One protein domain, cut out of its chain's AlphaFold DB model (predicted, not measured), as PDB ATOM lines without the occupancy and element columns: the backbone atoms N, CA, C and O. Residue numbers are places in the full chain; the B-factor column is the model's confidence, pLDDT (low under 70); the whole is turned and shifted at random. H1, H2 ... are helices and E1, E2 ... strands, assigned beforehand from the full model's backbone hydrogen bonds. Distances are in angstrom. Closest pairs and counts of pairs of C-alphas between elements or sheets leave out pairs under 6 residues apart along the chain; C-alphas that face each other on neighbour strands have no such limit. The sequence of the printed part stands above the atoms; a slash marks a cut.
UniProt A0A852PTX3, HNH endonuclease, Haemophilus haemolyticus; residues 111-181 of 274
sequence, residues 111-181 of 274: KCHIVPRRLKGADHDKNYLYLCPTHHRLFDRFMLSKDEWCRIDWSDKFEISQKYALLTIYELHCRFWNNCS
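This is residues 111 to 181 of the 274 residues of the protein "HNH endonuclease" of Haemophilus haemolyticus (UniProt A0A852PTX3). One long helix, H3, runs along one side, and across from it lie a small hairpin of strands, E1 and E2, and two short helices, H1 and H2, with no two helices clearly touching. Residues 114 to 127 loop between the strands. Printed are 71 residues, with named elements in the order E1, E2, H1, H2, H3; the antiparallel sheet is E1 - E2, the class mostly helix, the whole compact with a radius of gyration of the C-alphas of 11.6 A, spanning 35 by 24 by 23 A.

E1, residues 111 to 113, and E2, residues 128 to 131, form an antiparallel hairpin, with N 112 and O 129 2.9 A apart, within hydrogen-bond range. The closest C-alphas of E1 and H1, residues 133 to 140, are those of Cys 112 and His 136, 6.2 A apart. H2, residues 146 to 151, and H3, residues 159 to 180, are close but not clearly touching, the closest C-alphas being those of Lys 146 and Trp 177, 7.9 A apart. In H1 and H2 every O i to N i+4 pair is within hydrogen-bond range; in H3, 16 of 18.

E1 measures 6.4 A, beginning at C-alpha 111 (-29.813, 17.418, -13.967), E2 9.1 A, H1 10.6 A, H2 9.0 A and H3 30.2 A, ending at C-alpha 180 (-21.656, 2.221, -35.288).

The C-alphas farthest apart, of Asp 123 and Ser 181, are 36.0 A apart. The printed part has no cut, the link E1 to E2 is long, and residues 179 to 181 are under pLDDT 70.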
ATOM      1  N   LYS A 111     -29.207  16.399 -13.100       90.12
ATOM      2  CA  LYS A 111     -29.813  17.418 -13.967       90.12
ATOM      3  C   LYS A 111     -28.886  17.654 -15.150       90.12
ATOM      4  O   LYS A 111     -27.880  18.348 -15.025       90.12
ATOM      5  N   CYS A 112     -29.243  17.099 -16.296       92.25
ATOM      6  CA  CYS A 112     -28.531  17.327 -17.543       92.25
ATOM      7  C   CYS A 112     -29.142  18.526 -18.279       92.25
ATOM      8  O   CYS A 112     -30.315  18.499 -18.649       92.25
ATOM      9  N   HIS A 113     -28.374  19.595 -18.497       93.06
ATOM     10  CA  HIS A 113     -28.823  20.729 -19.311       93.06
ATOM     11  C   HIS A 113     -28.977  20.327 -20.783       93.06
ATOM     12  O   HIS A 113     -28.015  19.901 -21.411       93.06
ATOM     13  N   ILE A 114     -30.150  20.582 -21.369       93.56
ATOM     14  CA  ILE A 114     -30.375  20.428 -22.814       93.56
ATOM     15  C   ILE A 114     -29.579  21.499 -23.564       93.56
ATOM     16  O   ILE A 114     -28.739  21.181 -24.395       93.56
ATOM     17  N   VAL A 115     -29.812  22.780 -23.254       91.81
ATOM     18  CA  VAL A 115     -28.948  23.881 -23.702       91.81
ATOM     19  C   VAL A 115     -27.886  24.109 -22.625       91.81
ATOM     20  O   VAL A 115     -28.253  24.510 -21.515       91.81
ATOM     21  N   PRO A 116     -26.588  23.896 -22.910       89.88
ATOM     22  CA  PRO A 116     -25.529  24.034 -21.918       89.88
ATOM     23  C   PRO A 116     -25.423  25.450 -21.339       89.88
ATOM     24  O   PRO A 116     -25.580  26.441 -22.059       89.88
ATOM     25  N   ARG A 117     -25.009  25.565 -20.070       88.06
ATOM     26  CA  ARG A 117     -24.740  26.861 -19.411       88.06
ATOM     27  C   ARG A 117     -23.776  27.755 -20.192       88.06
ATOM     28  O   ARG A 117     -23.993  28.959 -20.283       88.06
ATOM     29  N   ARG A 118     -22.744  27.174 -20.818       88.50
ATOM     30  CA  ARG A 118     -21.780  27.911 -21.666       88.50
ATOM     31  C   ARG A 118     -22.431  28.614 -22.866       88.50
ATOM     32  O   ARG A 118     -21.876  29.582 -23.368       88.50
ATOM     33  N   LEU A 119     -23.603  28.148 -23.304       87.19
ATOM     34  CA  LEU A 119     -24.421  28.770 -24.350       87.19
ATOM     35  C   LEU A 119     -25.558  29.625 -23.769       87.19
ATOM     36  O   LEU A 119     -26.516  29.933 -24.469       87.19
ATOM     37  N   LYS A 120     -25.459  30.009 -22.489       88.19
ATOM     38  CA  LYS A 120     -26.493  30.736 -21.737       88.19
ATOM     39  C   LYS A 120     -27.821  29.977 -21.637       88.19
ATOM     40  O   LYS A 120     -28.883  30.592 -21.571       88.19
ATOM     41  N   GLY A 121     -27.771  28.644 -21.620       89.62
ATOM     42  CA  GLY A 121     -28.948  27.834 -21.327       89.62
ATOM     43  C   GLY A 121     -29.503  28.141 -19.937       89.62
ATOM     44  O   GLY A 121     -28.742  28.298 -18.983       89.62
ATOM     45  N   ALA A 122     -30.827  28.247 -19.835       86.56
ATOM     46  CA  ALA A 122     -31.497  28.597 -18.589       86.56
ATOM     47  C   ALA A 122     -31.331  27.496 -17.531       86.56
ATOM     48  O   ALA A 122     -31.454  26.307 -17.840       86.56
ATOM     49  N   ASP A 123     -31.126  27.901 -16.278       85.56
ATOM     50  CA  ASP A 123     -31.153  27.004 -15.124       85.56
ATOM     51  C   ASP A 123     -32.606  26.729 -14.698       85.56
ATOM     52  O   ASP A 123     -33.110  27.283 -13.722       85.56
ATOM     53  N   HIS A 124     -33.316  25.913 -15.479       87.69
ATOM     54  CA  HIS A 124     -34.749  25.676 -15.306       87.69
ATOM     55  C   HIS A 124     -35.139  24.250 -15.718       87.69
ATOM     56  O   HIS A 124     -34.604  23.731 -16.693       87.69
ATOM     57  N   ASP A 125     -36.144  23.659 -15.059       84.06
ATOM     58  CA  ASP A 125     -36.593  22.270 -15.284       84.06
ATOM     59  C   ASP A 125     -36.945  21.955 -16.742       84.06
ATOM     60  O   ASP A 125     -36.645  20.883 -17.259       84.06
ATOM     61  N   LYS A 126     -37.523  22.925 -17.451       89.31
ATOM     62  CA  LYS A 126     -37.832  22.817 -18.889       89.31
ATOM     63  C   LYS A 126     -36.613  22.858 -19.820       89.31
ATOM     64  O   LYS A 126     -36.773  22.653 -21.019       89.31
ATOM     65  N   ASN A 127     -35.423  23.129 -19.290       91.69
ATOM     66  CA  ASN A 127     -34.136  22.997 -19.971       91.69
ATOM     67  C   ASN A 127     -33.295  21.848 -19.378       91.69
ATOM     68  O   ASN A 127     -32.119  21.731 -19.711       91.69
ATOM     69  N   TYR A 128     -33.874  21.010 -18.512       92.38
ATOM     70  CA  TYR A 128     -33.207  19.851 -17.926       92.38
ATOM     71  C   TYR A 128     -33.779  18.542 -18.455       92.38
ATOM     72  O   TYR A 128     -34.975  18.438 -18.733       92.38
ATOM     73  N   LEU A 129     -32.918  17.533 -18.536       92.88
ATOM     74  CA  LEU A 129     -33.281  16.125 -18.523       92.88
ATOM     75  C   LEU A 129     -32.852  15.526 -17.188       92.88
ATOM     76  O   LEU A 129     -31.717  15.726 -16.753       92.88
ATOM     77  N   TYR A 130     -33.745  14.773 -16.559       91.69
ATOM     78  CA  TYR A 130     -33.417  13.997 -15.370       91.69
ATOM     79  C   TYR A 130     -32.876  12.640 -15.803       91.69
ATOM     80  O   TYR A 130     -33.629  11.777 -16.256       91.69
ATOM     81  N   LEU A 131     -31.561  12.448 -15.708       92.56
ATOM     82  CA  LEU A 131     -30.878  11.261 -16.226       92.56
ATOM     83  C   LEU A 131     -30.064  10.587 -15.123       92.56
ATOM     84  O   LEU A 131     -29.517  11.255 -14.259       92.56
ATOM     85  N   CYS A 132     -29.961   9.256 -15.135       90.56
ATOM     86  CA  CYS A 132     -28.965   8.597 -14.287       90.56
ATOM     87  C   CYS A 132     -27.545   8.883 -14.823       90.56
ATOM     88  O   CYS A 132     -27.416   9.187 -16.014       90.56
ATOM     89  N   PRO A 133     -26.477   8.726 -14.014       92.94
ATOM     90  CA  PRO A 133     -25.112   9.076 -14.422       92.94
ATOM     91  C   PRO A 133     -24.662   8.439 -15.743       92.94
ATOM     92  O   PRO A 133     -23.951   9.055 -16.537       92.94
ATOM     93  N   THR A 134     -25.114   7.210 -16.019       94.44
ATOM     94  CA  THR A 134     -24.842   6.526 -17.289       94.44
ATOM     95  C   THR A 134     -25.481   7.256 -18.467       94.44
ATOM     96  O   THR A 134     -24.771   7.649 -19.388       94.44
ATOM     97  N   HIS A 135     -26.797   7.487 -18.437       95.25
ATOM     98  CA  HIS A 135     -27.495   8.155 -19.539       95.25
ATOM     99  C   HIS A 135     -27.101   9.623 -19.677       95.25
ATOM    100  O   HIS A 135     -27.030  10.118 -20.795       95.25
ATOM    101  N   HIS A 136     -26.790  10.306 -18.575       95.44
ATOM    102  CA  HIS A 136     -26.260  11.666 -18.615       95.44
ATOM    103  C   HIS A 136     -24.950  11.710 -19.409       95.44
ATOM    104  O   HIS A 136     -24.818  12.470 -20.365       95.44
ATOM    105  N   ARG A 137     -24.008  10.815 -19.088       94.44
ATOM    106  CA  ARG A 137     -22.735  10.721 -19.806       94.44
ATOM    107  C   ARG A 137     -22.909  10.331 -21.274       94.44
ATOM    108  O   ARG A 137     -22.143  10.814 -22.107       94.44
ATOM    109  N   LEU A 138     -23.851   9.442 -21.589       93.00
ATOM    110  CA  LEU A 138     -24.151   9.061 -22.972       93.00
ATOM    111  C   LEU A 138     -24.752  10.233 -23.752       93.00
ATOM    112  O   LEU A 138     -24.318  10.491 -24.870       93.00
ATOM    113  N   PHE A 139     -25.669  10.988 -23.145       94.94
ATOM    114  CA  PHE A 139     -26.269  12.177 -23.746       94.94
ATOM    115  C   PHE A 139     -25.222  13.253 -24.058       94.94
ATOM    116  O   PHE A 139     -25.121  13.693 -25.203       94.94
ATOM    117  N   ASP A 140     -24.375  13.605 -23.084       92.06
ATOM    118  CA  ASP A 140     -23.315  14.614 -23.244       92.06
ATOM    119  C   ASP A 140     -22.282  14.246 -24.318       92.06
ATOM    120  O   ASP A 140     -21.632  15.115 -24.902       92.06
ATOM    121  N   ARG A 141     -22.097  12.943 -24.554       90.19
ATOM    122  CA  ARG A 141     -21.151  12.406 -25.541       90.19
ATOM    123  C   ARG A 141     -21.790  12.072 -26.882       90.19
ATOM    124  O   ARG A 141     -21.077  11.612 -27.768       90.19
ATOM    125  N   PHE A 142     -23.088  12.311 -27.037       91.94
ATOM    126  CA  PHE A 142     -23.849  11.983 -28.240       91.94
ATOM    127  C   PHE A 142     -23.869  10.485 -28.575       91.94
ATOM    128  O   PHE A 142     -23.795  10.092 -29.735       91.94
ATOM    129  N   MET A 143     -23.920   9.647 -27.539       89.25
ATOM    130  CA  MET A 143     -23.805   8.187 -27.618       89.25
ATOM    131  C   MET A 143     -25.071   7.446 -27.178       89.25
ATOM    132  O   MET A 143     -25.012   6.235 -26.972       89.25
ATOM    133  N   LEU A 144     -26.201   8.135 -26.991       89.81
ATOM    134  CA  LEU A 144     -27.463   7.430 -26.756       89.81
ATOM    135  C   LEU A 144     -27.818   6.569 -27.966       89.81
ATOM    136  O   LEU A 144     -27.546   6.958 -29.104       89.81
ATOM    137  N   SER A 145     -28.457   5.427 -27.742       85.12
ATOM    138  CA  SER A 145     -29.092   4.668 -28.821       85.12
ATOM    139  C   SER A 145     -30.322   5.411 -29.373       85.12
ATOM    140  O   SER A 145     -30.843   6.353 -28.761       85.12
ATOM    141  N   LYS A 146     -30.828   4.972 -30.536       82.88
ATOM    142  CA  LYS A 146     -32.089   5.491 -31.095       82.88
ATOM    143  C   LYS A 146     -33.264   5.262 -30.140       82.88
ATOM    144  O   LYS A 146     -34.057   6.177 -29.917       82.88
ATOM    145  N   ASP A 147     -33.345   4.079 -29.529       80.50
ATOM    146  CA  ASP A 147     -34.401   3.765 -28.568       80.50
ATOM    147  C   ASP A 147     -34.329   4.652 -27.315       80.50
ATOM    148  O   ASP A 147     -35.355   5.165 -26.871       80.50
ATOM    149  N   GLU A 148     -33.131   4.902 -26.775       86.88
ATOM    150  CA  GLU A 148     -32.935   5.758 -25.603       86.88
ATOM    151  C   GLU A 148     -33.345   7.205 -25.898       86.88
ATOM    152  O   GLU A 148     -34.045   7.829 -25.095       86.88
ATOM    153  N   TRP A 149     -32.980   7.720 -27.077       90.31
ATOM    154  CA  TRP A 149     -33.399   9.042 -27.544       90.31
ATOM    155  C   TRP A 149     -34.925   9.161 -27.644       90.31
ATOM    156  O   TRP A 149     -35.511  10.145 -27.182       90.31
ATOM    157  N   CYS A 150     -35.596   8.143 -28.197       85.31
ATOM    158  CA  CYS A 150     -37.051   8.134 -28.339       85.31
ATOM    159  C   CYS A 150     -37.811   8.162 -27.005       85.31
ATOM    160  O   CYS A 150     -38.972   8.587 -26.971       85.31
ATOM    161  N   ARG A 151     -37.199   7.715 -25.904       85.25
ATOM    162  CA  ARG A 151     -37.845   7.704 -24.581       85.25
ATOM    163  C   ARG A 151     -37.940   9.092 -23.948       85.25
ATOM    164  O   ARG A 151     -38.854   9.322 -23.159       85.25
ATOM    165  N   ILE A 152     -37.060  10.024 -24.316       90.38
ATOM    166  CA  ILE A 152     -37.018  11.372 -23.735       90.38
ATOM    167  C   ILE A 152     -38.240  12.184 -24.167       90.38
ATOM    168  O   ILE A 152     -38.463  12.404 -25.354       90.38
ATOM    169  N   ASP A 153     -39.018  12.712 -23.227       87.75
ATOM    170  CA  ASP A 153     -40.140  13.581 -23.575       87.75
ATOM    171  C   ASP A 153     -39.707  15.031 -23.839       87.75
ATOM    172  O   ASP A 153     -39.549  15.851 -22.933       87.75
ATOM    173  N   TRP A 154     -39.607  15.380 -25.119       89.25
ATOM    174  CA  TRP A 154     -39.257  16.731 -25.555       89.25
ATOM    175  C   TRP A 154     -40.415  17.729 -25.467       89.25
ATOM    176  O   TRP A 154     -40.187  18.936 -25.471       89.25
ATOM    177  N   SER A 155     -41.665  17.260 -25.396       86.50
ATOM    178  CA  SER A 155     -42.841  18.112 -25.624       86.50
ATOM    179  C   SER A 155     -43.089  19.167 -24.544       86.50
ATOM    180  O   SER A 155     -43.671  20.208 -24.846       86.50
ATOM    181  N   ASP A 156     -42.642  18.920 -23.312       84.38
ATOM    182  CA  ASP A 156     -42.791  19.848 -22.181       84.38
ATOM    183  C   ASP A 156     -41.571  20.774 -21.983       84.38
ATOM    184  O   ASP A 156     -41.580  21.684 -21.148       84.38
ATOM    185  N   LYS A 157     -40.508  20.576 -22.772       89.94
ATOM    186  CA  LYS A 157     -39.281  21.381 -22.698       89.94
ATOM    187  C   LYS A 157     -39.483  22.735 -23.381       89.94
ATOM    188  O   LYS A 157     -40.402  22.909 -24.184       89.94
ATOM    189  N   PHE A 158     -38.637  23.721 -23.084       89.88
ATOM    190  CA  PHE A 158     -38.724  25.017 -23.764       89.88
ATOM    191  C   PHE A 158     -38.523  24.866 -25.272       89.88
ATOM    192  O   PHE A 158     -37.737  24.033 -25.713       89.88
ATOM    193  N   GLU A 159     -39.177  25.715 -26.066       90.06
ATOM    194  CA  GLU A 159     -39.063  25.674 -27.530       90.06
ATOM    195  C   GLU A 159     -37.604  25.799 -27.998       90.06
ATOM    196  O   GLU A 159     -37.171  25.073 -28.889       90.06
ATOM    197  N   ILE A 160     -36.815  26.662 -27.349       89.19
ATOM    198  CA  ILE A 160     -35.382  26.804 -27.640       89.19
ATOM    199  C   ILE A 160     -34.594  25.529 -27.316       89.19
ATOM    200  O   ILE A 160     -33.714  25.147 -28.082       89.19
ATOM    201  N   SER A 161     -34.940  24.840 -26.226       90.69
ATOM    202  CA  SER A 161     -34.321  23.573 -25.839       90.69
ATOM    203  C   SER A 161     -34.693  22.461 -26.817       90.69
ATOM    204  O   SER A 161     -33.817  21.707 -27.226       90.69
ATOM    205  N   GLN A 162     -35.953  22.401 -27.262       89.69
ATOM    206  CA  GLN A 162     -36.399  21.464 -28.300       89.69
ATOM    207  C   GLN A 162     -35.654  21.700 -29.621       89.69
ATOM    208  O   GLN A 162     -35.126  20.761 -30.211       89.69
ATOM    209  N   LYS A 163     -35.557  22.962 -30.064       88.00
ATOM    210  CA  LYS A 163     -34.819  23.342 -31.278       88.00
ATOM    211  C   LYS A 163     -33.338  22.985 -31.178       88.00
ATOM    212  O   LYS A 163     -32.798  22.413 -32.115       88.00
ATOM    213  N   TYR A 164     -32.688  23.279 -30.052       90.00
ATOM    214  CA  TYR A 164     -31.282  22.928 -29.839       90.00
ATOM    215  C   TYR A 164     -31.061  21.410 -29.828       90.00
ATOM    216  O   TYR A 164     -30.127  20.913 -30.459       90.00
ATOM    217  N   ALA A 165     -31.946  20.662 -29.163       89.06
ATOM    218  CA  ALA A 165     -31.894  19.208 -29.151       89.06
ATOM    219  C   ALA A 165     -31.971  18.630 -30.571       89.06
ATOM    220  O   ALA A 165     -31.129  17.815 -30.930       89.06
ATOM    221  N   LEU A 166     -32.912  19.095 -31.399       85.25
ATOM    222  CA  LEU A 166     -33.090  18.605 -32.770       85.25
ATOM    223  C   LEU A 166     -31.987  19.072 -33.733       85.25
ATOM    224  O   LEU A 166     -31.481  18.281 -34.515       85.25
ATOM    225  N   LEU A 167     -31.592  20.344 -33.692       83.62
ATOM    226  CA  LEU A 167     -30.660  20.907 -34.680       83.62
ATOM    227  C   LEU A 167     -29.185  20.666 -34.344       83.62
ATOM    228  O   LEU A 167     -28.318  20.895 -35.180       83.62
ATOM    229  N   THR A 168     -28.865  20.297 -33.102       86.62
ATOM    230  CA  THR A 168     -27.476  20.121 -32.653       86.62
ATOM    231  C   THR A 168     -27.245  18.745 -32.054       86.62
ATOM    232  O   THR A 168     -26.386  18.009 -32.530       86.62
ATOM    233  N   ILE A 169     -27.984  18.387 -31.005       89.19
ATOM    234  CA  ILE A 169     -27.706  17.159 -30.249       89.19
ATOM    235  C   ILE A 169     -28.065  15.921 -31.081       89.19
ATOM    236  O   ILE A 169     -27.271  14.985 -31.145       89.19
ATOM    237  N   TYR A 170     -29.223  15.929 -31.739       86.56
ATOM    238  CA  TYR A 170     -29.692  14.852 -32.609       86.56
ATOM    239  C   TYR A 170     -28.747  14.629 -33.793       86.56
ATOM    240  O   TYR A 170     -28.285  13.514 -33.993       86.56
ATOM    241  N   GLU A 171     -28.355  15.692 -34.499       82.62
ATOM    242  CA  GLU A 171     -27.380  15.620 -35.599       82.62
ATOM    243  C   GLU A 171     -26.054  14.963 -35.182       82.62
ATOM    244  O   GLU A 171     -25.454  14.192 -35.934       82.62
ATOM    245  N   LEU A 172     -25.589  15.232 -33.960       85.38
ATOM    246  CA  LEU A 172     -24.376  14.610 -33.429       85.38
ATOM    247  C   LEU A 172     -24.589  13.132 -33.070       85.38
ATOM    248  O   LEU A 172     -23.693  12.325 -33.325       85.38
ATOM    249  N   HIS A 173     -25.768  12.757 -32.564       86.75
ATOM    250  CA  HIS A 173     -26.135  11.351 -32.361       86.75
ATOM    251  C   HIS A 173     -26.264  10.597 -33.690       86.75
ATOM    252  O   HIS A 173     -25.767   9.480 -33.793       86.75
ATOM    253  N   CYS A 174     -26.827  11.210 -34.739       81.38
ATOM    254  CA  CYS A 174     -26.898  10.614 -36.076       81.38
ATOM    255  C   CYS A 174     -25.513  10.213 -36.594       81.38
ATOM    256  O   CYS A 174     -25.348   9.130 -37.149       81.38
ATOM    257  N   ARG A 175     -24.484  11.040 -36.359       83.19
ATOM    258  CA  ARG A 175     -23.096  10.687 -36.706       83.19
ATOM    259  C   ARG A 175     -22.609   9.464 -35.939       83.19
ATOM    260  O   ARG A 175     -21.964   8.604 -36.527       83.19
ATOM    261  N   PHE A 176     -22.902   9.381 -34.643       82.56
ATOM    262  CA  PHE A 176     -22.570   8.206 -33.838       82.56
ATOM    263  C   PHE A 176     -23.291   6.952 -34.345       82.56
ATOM    264  O   PHE A 176     -22.642   5.925 -34.537       82.56
ATOM    265  N   TRP A 177     -24.591   7.042 -34.634       83.19
ATOM    266  CA  TRP A 177     -25.376   5.927 -35.165       83.19
ATOM    267  C   TRP A 177     -24.827   5.436 -36.501       83.19
ATOM    268  O   TRP A 177     -24.612   4.239 -36.646       83.19
ATOM    269  N   ASN A 178     -24.491   6.354 -37.412       73.81
ATOM    270  CA  ASN A 178     -23.895   6.029 -38.710       73.81
ATOM    271  C   ASN A 178     -22.476   5.445 -38.595       73.81
ATOM    272  O   ASN A 178     -22.055   4.687 -39.458       73.81
ATOM    273  N   ASN A 179     -21.724   5.789 -37.544       65.94
ATOM    274  CA  ASN A 179     -20.380   5.249 -37.310       65.94
ATOM    275  C   ASN A 179     -20.394   3.878 -36.614       65.94
ATOM    276  O   ASN A 179     -19.397   3.159 -36.665       65.94
ATOM    277  N   CYS A 180     -21.489   3.523 -35.940       55.31
ATOM    278  CA  CYS A 180     -21.656   2.221 -35.288       55.31
ATOM    279  C   CYS A 180     -22.258   1.165 -36.223       55.31
ATOM    280  O   CYS A 180     -22.187  -0.027 -35.925       55.31
ATOM    281  N   SER A 181     -22.819   1.584 -37.357       45.81
ATOM    282  CA  SER A 181     -23.367   0.717 -38.389       45.81
ATOM    283  C   SER A 181     -22.459   0.716 -39.621       45.81
ATOM    284  O   SER A 181     -22.395   1.667 -40.392       45.81
TER     285      SER A 181